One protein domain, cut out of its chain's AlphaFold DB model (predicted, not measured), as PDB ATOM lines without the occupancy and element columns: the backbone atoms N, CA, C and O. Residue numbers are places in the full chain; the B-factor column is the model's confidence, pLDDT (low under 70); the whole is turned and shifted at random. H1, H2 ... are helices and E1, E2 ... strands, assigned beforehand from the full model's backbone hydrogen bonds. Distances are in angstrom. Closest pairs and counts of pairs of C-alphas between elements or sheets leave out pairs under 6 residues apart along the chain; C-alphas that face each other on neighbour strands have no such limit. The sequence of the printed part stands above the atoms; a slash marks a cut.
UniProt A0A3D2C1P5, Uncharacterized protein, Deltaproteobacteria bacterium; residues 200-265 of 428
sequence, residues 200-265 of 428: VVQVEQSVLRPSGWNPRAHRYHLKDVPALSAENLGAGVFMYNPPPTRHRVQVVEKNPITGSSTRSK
ATOM      1  N   VAL A 200      44.008   5.575 -37.604       78.31
ATOM      2  CA  VAL A 200      44.636   6.825 -37.173       78.31
ATOM      3  C   VAL A 200      45.629   7.265 -38.247       78.31
ATOM      4  O   VAL A 200      46.392   6.449 -38.763       78.31
ATOM      5  N   VAL A 201      45.591   8.543 -38.612       79.56
ATOM      6  CA  VAL A 201      46.518   9.162 -39.567       79.56
ATOM      7  C   VAL A 201      47.180  10.334 -38.861       79.56
ATOM      8  O   VAL A 201      46.510  11.307 -38.530       79.56
ATOM      9  N   GLN A 202      48.479  10.234 -38.603       80.56
ATOM     10  CA  GLN A 202      49.251  11.346 -38.057       80.56
ATOM     11  C   GLN A 202      49.722  12.246 -39.201       80.56
ATOM     12  O   GLN A 202      50.153  11.756 -40.245       80.56
ATOM     13  N   VAL A 203      49.609  13.558 -39.010       79.31
ATOM     14  CA  VAL A 203      50.083  14.571 -39.953       79.31
ATOM     15  C   VAL A 203      50.966  15.544 -39.184       79.31
ATOM     16  O   VAL A 203      50.494  16.236 -38.280       79.31
ATOM     17  N   GLU A 204      52.249  15.588 -39.533       79.31
ATOM     18  CA  GLU A 204      53.210  16.481 -38.886       79.31
ATOM     19  C   GLU A 204      52.916  17.958 -39.215       79.31
ATOM     20  O   GLU A 204      52.588  18.318 -40.357       79.31
ATOM     21  N   GLN A 205      53.059  18.814 -38.204       76.00
ATOM     22  CA  GLN A 205      53.002  20.272 -38.275       76.00
ATOM     23  C   GLN A 205      54.289  20.867 -37.683       76.00
ATOM     24  O   GLN A 205      54.778  20.412 -36.651       76.00
ATOM     25  N   SER A 206      54.822  21.906 -38.332       71.56
ATOM     26  CA  SER A 206      55.877  22.750 -37.757       71.56
ATOM     27  C   SER A 206      55.276  23.725 -36.744       71.56
ATOM     28  O   SER A 206      54.226  24.307 -37.015       71.56
ATOM     29  N   VAL A 207      55.978  23.958 -35.632       67.94
ATOM     30  CA  VAL A 207      55.606  24.937 -34.589       67.94
ATOM     31  C   VAL A 207      55.520  26.376 -35.132       67.94
ATOM     32  O   VAL A 207      54.824  27.204 -34.562       67.94
ATOM     33  N   LEU A 208      56.147  26.671 -36.280       71.56
ATOM     34  CA  LEU A 208      56.033  27.970 -36.968       71.56
ATOM     35  C   LEU A 208      54.639  28.237 -37.571       71.56
ATOM     36  O   LEU A 208      54.371  29.334 -38.052       71.56
ATOM     37  N   ARG A 209      53.757  27.232 -37.608       69.06
ATOM     38  CA  ARG A 209      52.369  27.378 -38.064       69.06
ATOM     39  C   ARG A 209      51.449  27.629 -36.869       69.06
ATOM     40  O   ARG A 209      51.617  26.923 -35.874       69.06
ATOM     41  N   PRO A 210      50.444  28.526 -36.978       66.75
ATOM     42  CA  PRO A 210      49.413  28.692 -35.955       66.75
ATOM     43  C   PRO A 210      48.869  27.342 -35.483       66.75
ATOM     44  O   PRO A 210      48.670  26.441 -36.302       66.75
ATOM     45  N   SER A 211      48.660  27.184 -34.176       61.34
ATOM     46  CA  SER A 211      48.300  25.895 -33.573       61.34
ATOM     47  C   SER A 211      47.092  25.265 -34.273       61.34
ATOM     48  O   SER A 211      46.071  25.903 -34.526       61.34
ATOM     49  N   GLY A 212      47.243  24.000 -34.669       60.19
ATOM     50  CA  GLY A 212      46.266  23.283 -35.488       60.19
ATOM     51  C   GLY A 212      46.235  23.607 -36.994       60.19
ATOM     52  O   GLY A 212      45.772  22.744 -37.739       60.19
ATOM     53  N   TRP A 213      46.726  24.762 -37.482       70.69
ATOM     54  CA  TRP A 213      46.718  25.104 -38.920       70.69
ATOM     55  C   TRP A 213      47.628  24.184 -39.744       70.69
ATOM     56  O   TRP A 213      48.837  24.397 -39.900       70.69
ATOM     57  N   ASN A 214      47.017  23.172 -40.360       73.06
ATOM     58  CA  ASN A 214      47.715  22.251 -41.242       73.06
ATOM     59  C   ASN A 214      46.919  21.930 -42.518       73.06
ATOM     60  O   ASN A 214      46.119  20.993 -42.526       73.06
ATOM     61  N   PRO A 215      47.195  22.606 -43.650       74.81
ATOM     62  CA  PRO A 215      46.599  22.262 -44.943       74.81
ATOM     63  C   PRO A 215      46.797  20.789 -45.341       74.81
ATOM     64  O   PRO A 215      45.928  20.202 -45.982       74.81
ATOM     65  N   ARG A 216      47.879  20.125 -44.893       77.44
ATOM     66  CA  ARG A 216      48.079  18.680 -45.129       77.44
ATOM     67  C   ARG A 216      46.992  17.825 -44.461       77.44
ATOM     68  O   ARG A 216      46.626  16.794 -45.014       77.44
ATOM     69  N   ALA A 217      46.425  18.263 -43.334       76.38
ATOM     70  CA  ALA A 217      45.315  17.584 -42.659       76.38
ATOM     71  C   ALA A 217      43.965  17.732 -43.396       76.38
ATOM     72  O   ALA A 217      43.082  16.907 -43.184       76.38
ATOM     73  N   HIS A 218      43.828  18.707 -44.307       74.19
ATOM     74  CA  HIS A 218      42.677  18.845 -45.218       74.19
ATOM     75  C   HIS A 218      42.915  18.248 -46.611       74.19
ATOM     76  O   HIS A 218      41.967  18.063 -47.369       74.19
ATOM     77  N   ARG A 219      44.171  17.927 -46.944       79.12
ATOM     78  CA  ARG A 219      44.584  17.320 -48.222       79.12
ATOM     79  C   ARG A 219      44.876  15.821 -48.125       79.12
ATOM     80  O   ARG A 219      45.058  15.177 -49.149       79.12
ATOM     81  N   TYR A 220      44.925  15.228 -46.928       78.38
ATOM     82  CA  TYR A 220      45.354  13.828 -46.747       78.38
ATOM     83  C   TYR A 220      44.461  12.779 -47.437       78.38
ATOM     84  O   TYR A 220      44.905  11.644 -47.625       78.38
ATOM     85  N   HIS A 221      43.219  13.134 -47.783       75.62
ATOM     86  CA  HIS A 221      42.289  12.323 -48.574       75.62
ATOM     87  C   HIS A 221      42.216  12.739 -50.050       75.62
ATOM     88  O   HIS A 221      41.569  12.052 -50.828       75.62
ATOM     89  N   LEU A 222      42.901  13.817 -50.442       79.62
ATOM     90  CA  LEU A 222      43.036  14.307 -51.819       79.62
ATOM     91  C   LEU A 222      44.325  13.780 -52.480       79.62
ATOM     92  O   LEU A 222      44.940  14.467 -53.288       79.62
ATOM     93  N   LYS A 223      44.788  12.580 -52.102       76.25
ATOM     94  CA  LYS A 223      46.069  12.020 -52.583       76.25
ATOM     95  C   LYS A 223      46.083  11.765 -54.085       76.25
ATOM     96  O   LYS A 223      47.124  11.917 -54.710       76.25
ATOM     97  N   ASP A 224      44.924  11.408 -54.622       84.38
ATOM     98  CA  ASP A 224      44.721  11.101 -56.035       84.38
ATOM     99  C   ASP A 224      44.337  12.361 -56.841       84.38
ATOM    100  O   ASP A 224      44.108  12.292 -58.046       84.38
ATOM    101  N   VAL A 225      44.269  13.528 -56.183       82.06
ATOM    102  CA  VAL A 225      43.933  14.813 -56.803       82.06
ATOM    103  C   VAL A 225      45.226  15.567 -57.152       82.06
ATOM    104  O   VAL A 225      46.049  15.792 -56.256       82.06
ATOM    105  N   PRO A 226      45.417  16.018 -58.412       87.62
ATOM    106  CA  PRO A 226      46.631  16.710 -58.846       87.62
ATOM    107  C   PRO A 226      47.050  17.857 -57.919       87.62
ATOM    108  O   PRO A 226      46.221  18.651 -57.482       87.62
ATOM    109  N   ALA A 227      48.353  17.977 -57.649       82.31
ATOM    110  CA  ALA A 227      48.893  18.952 -56.692       82.31
ATOM    111  C   ALA A 227      48.573  20.420 -57.039       82.31
ATOM    112  O   ALA A 227      48.465  21.250 -56.140       82.31
ATOM    113  N   LEU A 228      48.407  20.717 -58.333       82.50
ATOM    114  CA  LEU A 228      48.079  22.039 -58.874       82.50
ATOM    115  C   LEU A 228      46.570  22.257 -59.094       82.50
ATOM    116  O   LEU A 228      46.183  23.280 -59.652       82.50
ATOM    117  N   SER A 229      45.701  21.322 -58.693       83.25
ATOM    118  CA  SER A 229      44.255  21.526 -58.815       83.25
ATOM    119  C   SER A 229      43.754  22.587 -57.828       83.25
ATOM    120  O   SER A 229      44.292  22.735 -56.727       83.25
ATOM    121  N   ALA A 230      42.666  23.276 -58.185       72.12
ATOM    122  CA  ALA A 230      41.996  24.220 -57.290       72.12
ATOM    123  C   ALA A 230      41.568  23.561 -55.962       72.12
ATOM    124  O   ALA A 230      41.710  24.163 -54.901       72.12
ATOM    125  N   GLU A 231      41.128  22.299 -56.001       73.69
ATOM    126  CA  GLU A 231      40.762  21.531 -54.806       73.69
ATOM    127  C   GLU A 231      41.957  21.282 -53.878       73.69
ATOM    128  O   GLU A 231      41.845  21.441 -52.663       73.69
ATOM    129  N   ASN A 232      43.117  20.903 -54.428       80.25
ATOM    130  CA  ASN A 232      44.304  20.599 -53.633       80.25
ATOM    131  C   ASN A 232      44.944  21.891 -53.107       80.25
ATOM    132  O   ASN A 232      45.215  21.995 -51.911       80.25
ATOM    133  N   LEU A 233      45.110  22.911 -53.954       75.25
ATOM    134  CA  LEU A 233      45.633  24.221 -53.558       75.25
ATOM    135  C   LEU A 233      44.711  24.929 -52.548       75.25
ATOM    136  O   LEU A 233      45.200  25.478 -51.558       75.25
ATOM    137  N   GLY A 234      43.393  24.858 -52.748       76.06
ATOM    138  CA  GLY A 234      42.389  25.494 -51.897       76.06
ATOM    139  C   GLY A 234      42.091  24.768 -50.583       76.06
ATOM    140  O   GLY A 234      41.671  25.418 -49.623       76.06
ATOM    141  N   ALA A 235      42.323  23.456 -50.484       77.94
ATOM    142  CA  ALA A 235      41.994  22.678 -49.287       77.94
ATOM    143  C   ALA A 235      42.753  23.145 -48.030       77.94
ATOM    144  O   ALA A 235      43.991  23.149 -47.980       77.94
ATOM    145  N   GLY A 236      41.981  23.498 -46.995       72.31
ATOM    146  CA  GLY A 236      42.463  24.033 -45.716       72.31
ATOM    147  C   GLY A 236      42.803  25.530 -45.732       72.31
ATOM    148  O   GLY A 236      43.208  26.064 -44.698       72.31
ATOM    149  N   VAL A 237      42.638  26.202 -46.877       75.94
ATOM    150  CA  VAL A 237      42.811  27.655 -47.031       75.94
ATOM    151  C   VAL A 237      41.480  28.288 -47.414       75.94
ATOM    152  O   VAL A 237      40.910  28.985 -46.593       75.94
ATOM    153  N   PHE A 238      40.948  27.983 -48.596       72.56
ATOM    154  CA  PHE A 238      39.647  28.478 -49.063       72.56
ATOM    155  C   PHE A 238      38.554  27.415 -48.879       72.56
ATOM    156  O   PHE A 238      37.455  27.699 -48.418       72.56
ATOM    157  N   MET A 239      38.865  26.148 -49.175       71.88
ATOM    158  CA  MET A 239      37.911  25.038 -49.111       71.88
ATOM    159  C   MET A 239      38.069  24.249 -47.806       71.88
ATOM    160  O   MET A 239      39.112  23.628 -47.565       71.88
ATOM    161  N   TYR A 240      37.022  24.212 -46.976       68.88
ATOM    162  CA  TYR A 240      36.972  23.310 -45.825       68.88
ATOM    163  C   TYR A 240      36.538  21.907 -46.246       68.88
ATOM    164  O   TYR A 240      35.350  21.600 -46.333       68.88
ATOM    165  N   ASN A 241      37.514  21.022 -46.443       65.25
ATOM    166  CA  ASN A 241      37.240  19.593 -46.524       65.25
ATOM    167  C   ASN A 241      37.330  18.967 -45.122       65.25
ATOM    168  O   ASN A 241      38.439  18.885 -44.578       65.25
ATOM    169  N   PRO A 242      36.215  18.503 -44.521       63.03
ATOM    170  CA  PRO A 242      36.270  17.760 -43.271       63.03
ATOM    171  C   PRO A 242      36.978  16.410 -43.487       63.03
ATOM    172  O   PRO A 242      36.840  15.803 -44.553       63.03
ATOM    173  N   PRO A 243      37.702  15.882 -42.486       63.53
ATOM    174  CA  PRO A 243      38.340  14.579 -42.611       63.53
ATOM    175  C   PRO A 243      37.317  13.455 -42.865       63.53
ATOM    176  O   PRO A 243      36.362  13.339 -42.091       63.53
ATOM    177  N   PRO A 244      37.503  12.574 -43.874       65.31
ATOM    178  CA  PRO A 244      36.615  11.434 -44.085       65.31
ATOM    179  C   PRO A 244      36.428  10.570 -42.835       65.31
ATOM    180  O   PRO A 244      37.380  10.136 -42.187       65.31
ATOM    181  N   THR A 245      35.166  10.242 -42.556       65.56
ATOM    182  CA  THR A 245      34.677   9.605 -41.317       65.56
ATOM    183  C   THR A 245      35.355   8.283 -40.940       65.56
ATOM    184  O   THR A 245      35.310   7.893 -39.767       65.56
ATOM    185  N   ARG A 246      35.981   7.608 -41.916       71.50
ATOM    186  CA  ARG A 246      36.731   6.343 -41.791       71.50
ATOM    187  C   ARG A 246      38.096   6.498 -41.106       71.50
ATOM    188  O   ARG A 246      38.617   5.521 -40.570       71.50
ATOM    189  N   HIS A 247      38.669   7.701 -41.111       71.06
ATOM    190  CA  HIS A 247      39.997   7.983 -40.573       71.06
ATOM    191  C   HIS A 247      39.914   8.934 -39.380       71.06
ATOM    192  O   HIS A 247      39.100   9.853 -39.345       71.06
ATOM    193  N   ARG A 248      40.790   8.728 -38.393       74.38
ATOM    194  CA  ARG A 248      41.018   9.701 -37.320       74.38
ATOM    195  C   ARG A 248      42.332  10.410 -37.605       74.38
ATOM    196  O   ARG A 248      43.392   9.904 -37.240       74.38
ATOM    197  N   VAL A 249      42.262  11.564 -38.261       73.19
ATOM    198  CA  VAL A 249      43.439  12.427 -38.406       73.19
ATOM    199  C   VAL A 249      43.848  12.935 -37.023       73.19
ATOM    200  O   VAL A 249      43.002  13.123 -36.143       73.19
ATOM    201  N   GLN A 250      45.144  13.111 -36.818       76.81
ATOM    202  CA  GLN A 250      45.736  13.738 -35.645       76.81
ATOM    203  C   GLN A 250      46.866  14.638 -36.126       76.81
ATOM    204  O   GLN A 250      47.706  14.196 -36.912       76.81
ATOM    205  N   VAL A 251      46.885  15.885 -35.662       74.94
ATOM    206  CA  VAL A 251      48.007  16.785 -35.914       74.94
ATOM    207  C   VAL A 251      49.057  16.533 -34.836       74.94
ATOM    208  O   VAL A 251      48.734  16.387 -33.654       74.94
ATOM    209  N   VAL A 252      50.307  16.399 -35.266       79.56
ATOM    210  CA  VAL A 252      51.462  16.230 -34.383       79.56
ATOM    211  C   VAL A 252      52.380  17.417 -34.621       79.56
ATOM    212  O   VAL A 252      53.019  17.517 -35.668       79.56
ATOM    213  N   GLU A 253      52.401  18.343 -33.673       77.12
ATOM    214  CA  GLU A 253      53.290  19.500 -33.691       77.12
ATOM    215  C   GLU A 253      54.670  19.045 -33.222       77.12
ATOM    216  O   GLU A 253      54.826  18.579 -32.094       77.12
ATOM    217  N   LYS A 254      55.659  19.126 -34.115       72.56
ATOM    218  CA  LYS A 254      57.030  18.671 -33.873       72.56
ATOM    219  C   LYS A 254      57.931  19.882 -33.698       72.56
ATOM    220  O   LYS A 254      58.084  20.673 -34.630       72.56
ATOM    221  N   ASN A 255      58.519  20.028 -32.516       69.69
ATOM    222  CA  ASN A 255      59.493  21.077 -32.260       69.69
ATOM    223  C   ASN A 255      60.825  20.705 -32.946       69.69
ATOM    224  O   ASN A 255      61.409  19.677 -32.596       69.69
ATOM    225  N   PRO A 256      61.312  21.497 -33.922       66.88
ATOM    226  CA  PRO A 256      62.541  21.176 -34.646       66.88
ATOM    227  C   PRO A 256      63.812  21.370 -33.804       66.88
ATOM    228  O   PRO A 256      64.854  20.854 -34.188       66.88
ATOM    229  N   ILE A 257      63.734  22.092 -32.678       67.62
ATOM    230  CA  ILE A 257      64.871  22.397 -31.797       67.62
ATOM    231  C   ILE A 257      64.984  21.356 -30.677       67.62
ATOM    232  O   ILE A 257      66.061  20.831 -30.427       67.62
ATOM    233  N   THR A 258      63.874  21.031 -30.006       71.31
ATOM    234  CA  THR A 258      63.872  20.110 -28.848       71.31
ATOM    235  C   THR A 258      63.516  18.666 -29.203       71.31
ATOM    236  O   THR A 258      63.520  17.806 -28.326       71.31
ATOM    237  N   GLY A 259      63.102  18.391 -30.445       67.88
ATOM    238  CA  GLY A 259      62.620  17.077 -30.884       67.88
ATOM    239  C   GLY A 259      61.289  16.627 -30.261       67.88
ATOM    240  O   GLY A 259      60.756  15.588 -30.654       67.88
ATOM    241  N   SER A 260      60.722  17.389 -29.319       70.25
ATOM    242  CA  SER A 260      59.469  17.033 -28.655       70.25
ATOM    243  C   SER A 260      58.286  17.092 -29.622       70.25
ATOM    244  O   SER A 260      58.241  17.909 -30.548       70.25
ATOM    245  N   SER A 261      57.311  16.206 -29.405       70.12
ATOM    246  CA  SER A 261      56.085  16.156 -30.199       70.12
ATOM    247  C   SER A 261      54.854  16.305 -29.313       70.12
ATOM    248  O   SER A 261      54.700  15.598 -28.317       70.12
ATOM    249  N   THR A 262      53.966  17.222 -29.690       74.00
ATOM    250  CA  THR A 262      52.709  17.485 -28.984       74.00
ATOM    251  C   THR A 262      51.547  17.145 -29.907       74.00
ATOM    252  O   THR A 262      51.488  17.590 -31.053       74.00
ATOM    253  N   ARG A 263      50.590  16.346 -29.425       72.94
ATOM    254  CA  ARG A 263      49.351  16.078 -30.167       72.94
ATOM    255  C   ARG A 263      48.393  17.253 -29.982       72.94
ATOM    256  O   ARG A 263      47.773  17.364 -28.923       72.94
ATOM    257  N   SER A 264      48.175  18.046 -31.025       65.19
ATOM    258  CA  SER A 264      47.039  18.965 -31.078       65.19
ATOM    259  C   SER A 264      45.773  18.235 -31.552       65.19
ATOM    260  O   SER A 264      45.806  17.269 -32.328       65.19
ATOM    261  N   LYS A 265      44.607  18.653 -31.037       61.84
ATOM    262  CA  LYS A 265      43.326  18.277 -31.658       61.84
ATOM    263  C   LYS A 265      43.316  18.848 -33.073       61.84
ATOM    264  O   LYS A 265      43.844  19.937 -33.281       61.84
TER     265      LYS A 265
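AT A GLANCE: This is residues 200 to 265 of the 428 residues of an uncharacterized protein of Deltaproteobacteria bacterium (UniProt A0A3D2C1P5). A small sheet of three strands has the short helix H1 over one face, while the short helix H2 and its loops form a separate end, away from the sheet. A long loop, residues 235 to 246, leads from H2 back to E2. The printed part has 66 residues, with named elements in the order E1, H1, H2, E2, E3; the sheet runs E1, E2, E3 and is mixed. The class is mixed, helices and strands, with under half of the residues in named elements. The whole is compact, with a radius of gyration of the C-alphas of 12.4 A and spans of 36 by 24 by 17 A.

HOW THE PARTS SIT: Start at E1, residues 200 to 206, an edge strand parallel to E2, residues 247 to 254, at 28 degrees; N 203 and O 250 are within hydrogen-bond range at 2.9 A. Between them come H1, residues 215 to 219, and H2, residues 230 to 234, giving a strand-helix-strand unit, two parallel neighbour strands joined through helices, with a right-handed crossover. H1 is on the sheet at a height of 9.0 A, only just over E2, on which 3 of its 5 C-alphas fall. The closest C-alphas of H1 and E2 are those of Ala 217 and Val 249, 6.9 A apart. H2 is not on the sheet; it is close to H1 but not clearly touching, the closest C-alphas being those of Arg 219 and Asn 232, 6.3 A apart. E2 forms a hairpin with E3, residues 261 to 264, antiparallel at 133 degrees, with N 262 and O 253 at 2.9 A, within hydrogen-bond range. In H1 and H2 every O i to N i+4 pair is within hydrogen-bond range.

IN THESE COORDINATES: Find C-alpha 200 at (44.636, 6.825, -37.173); from there E1 runs 19.5 A to C-alpha 206. H1 and H2 have five residues each. E2 runs 21.2 A from C-alpha 247 at (39.997, 7.983, -40.573), and E3 ends at C-alpha 264, (47.039, 18.965, -31.078).

THE WHOLE: Look for the farthest C-alphas, Ala 230 and Thr 258, 36.1 A apart. The printed part has no cut, and the link from H2 to E2 is long. Mean pLDDT of the printed part is 73.4; 17 residues are under 70, among them 209 to 212 and 240 to 245.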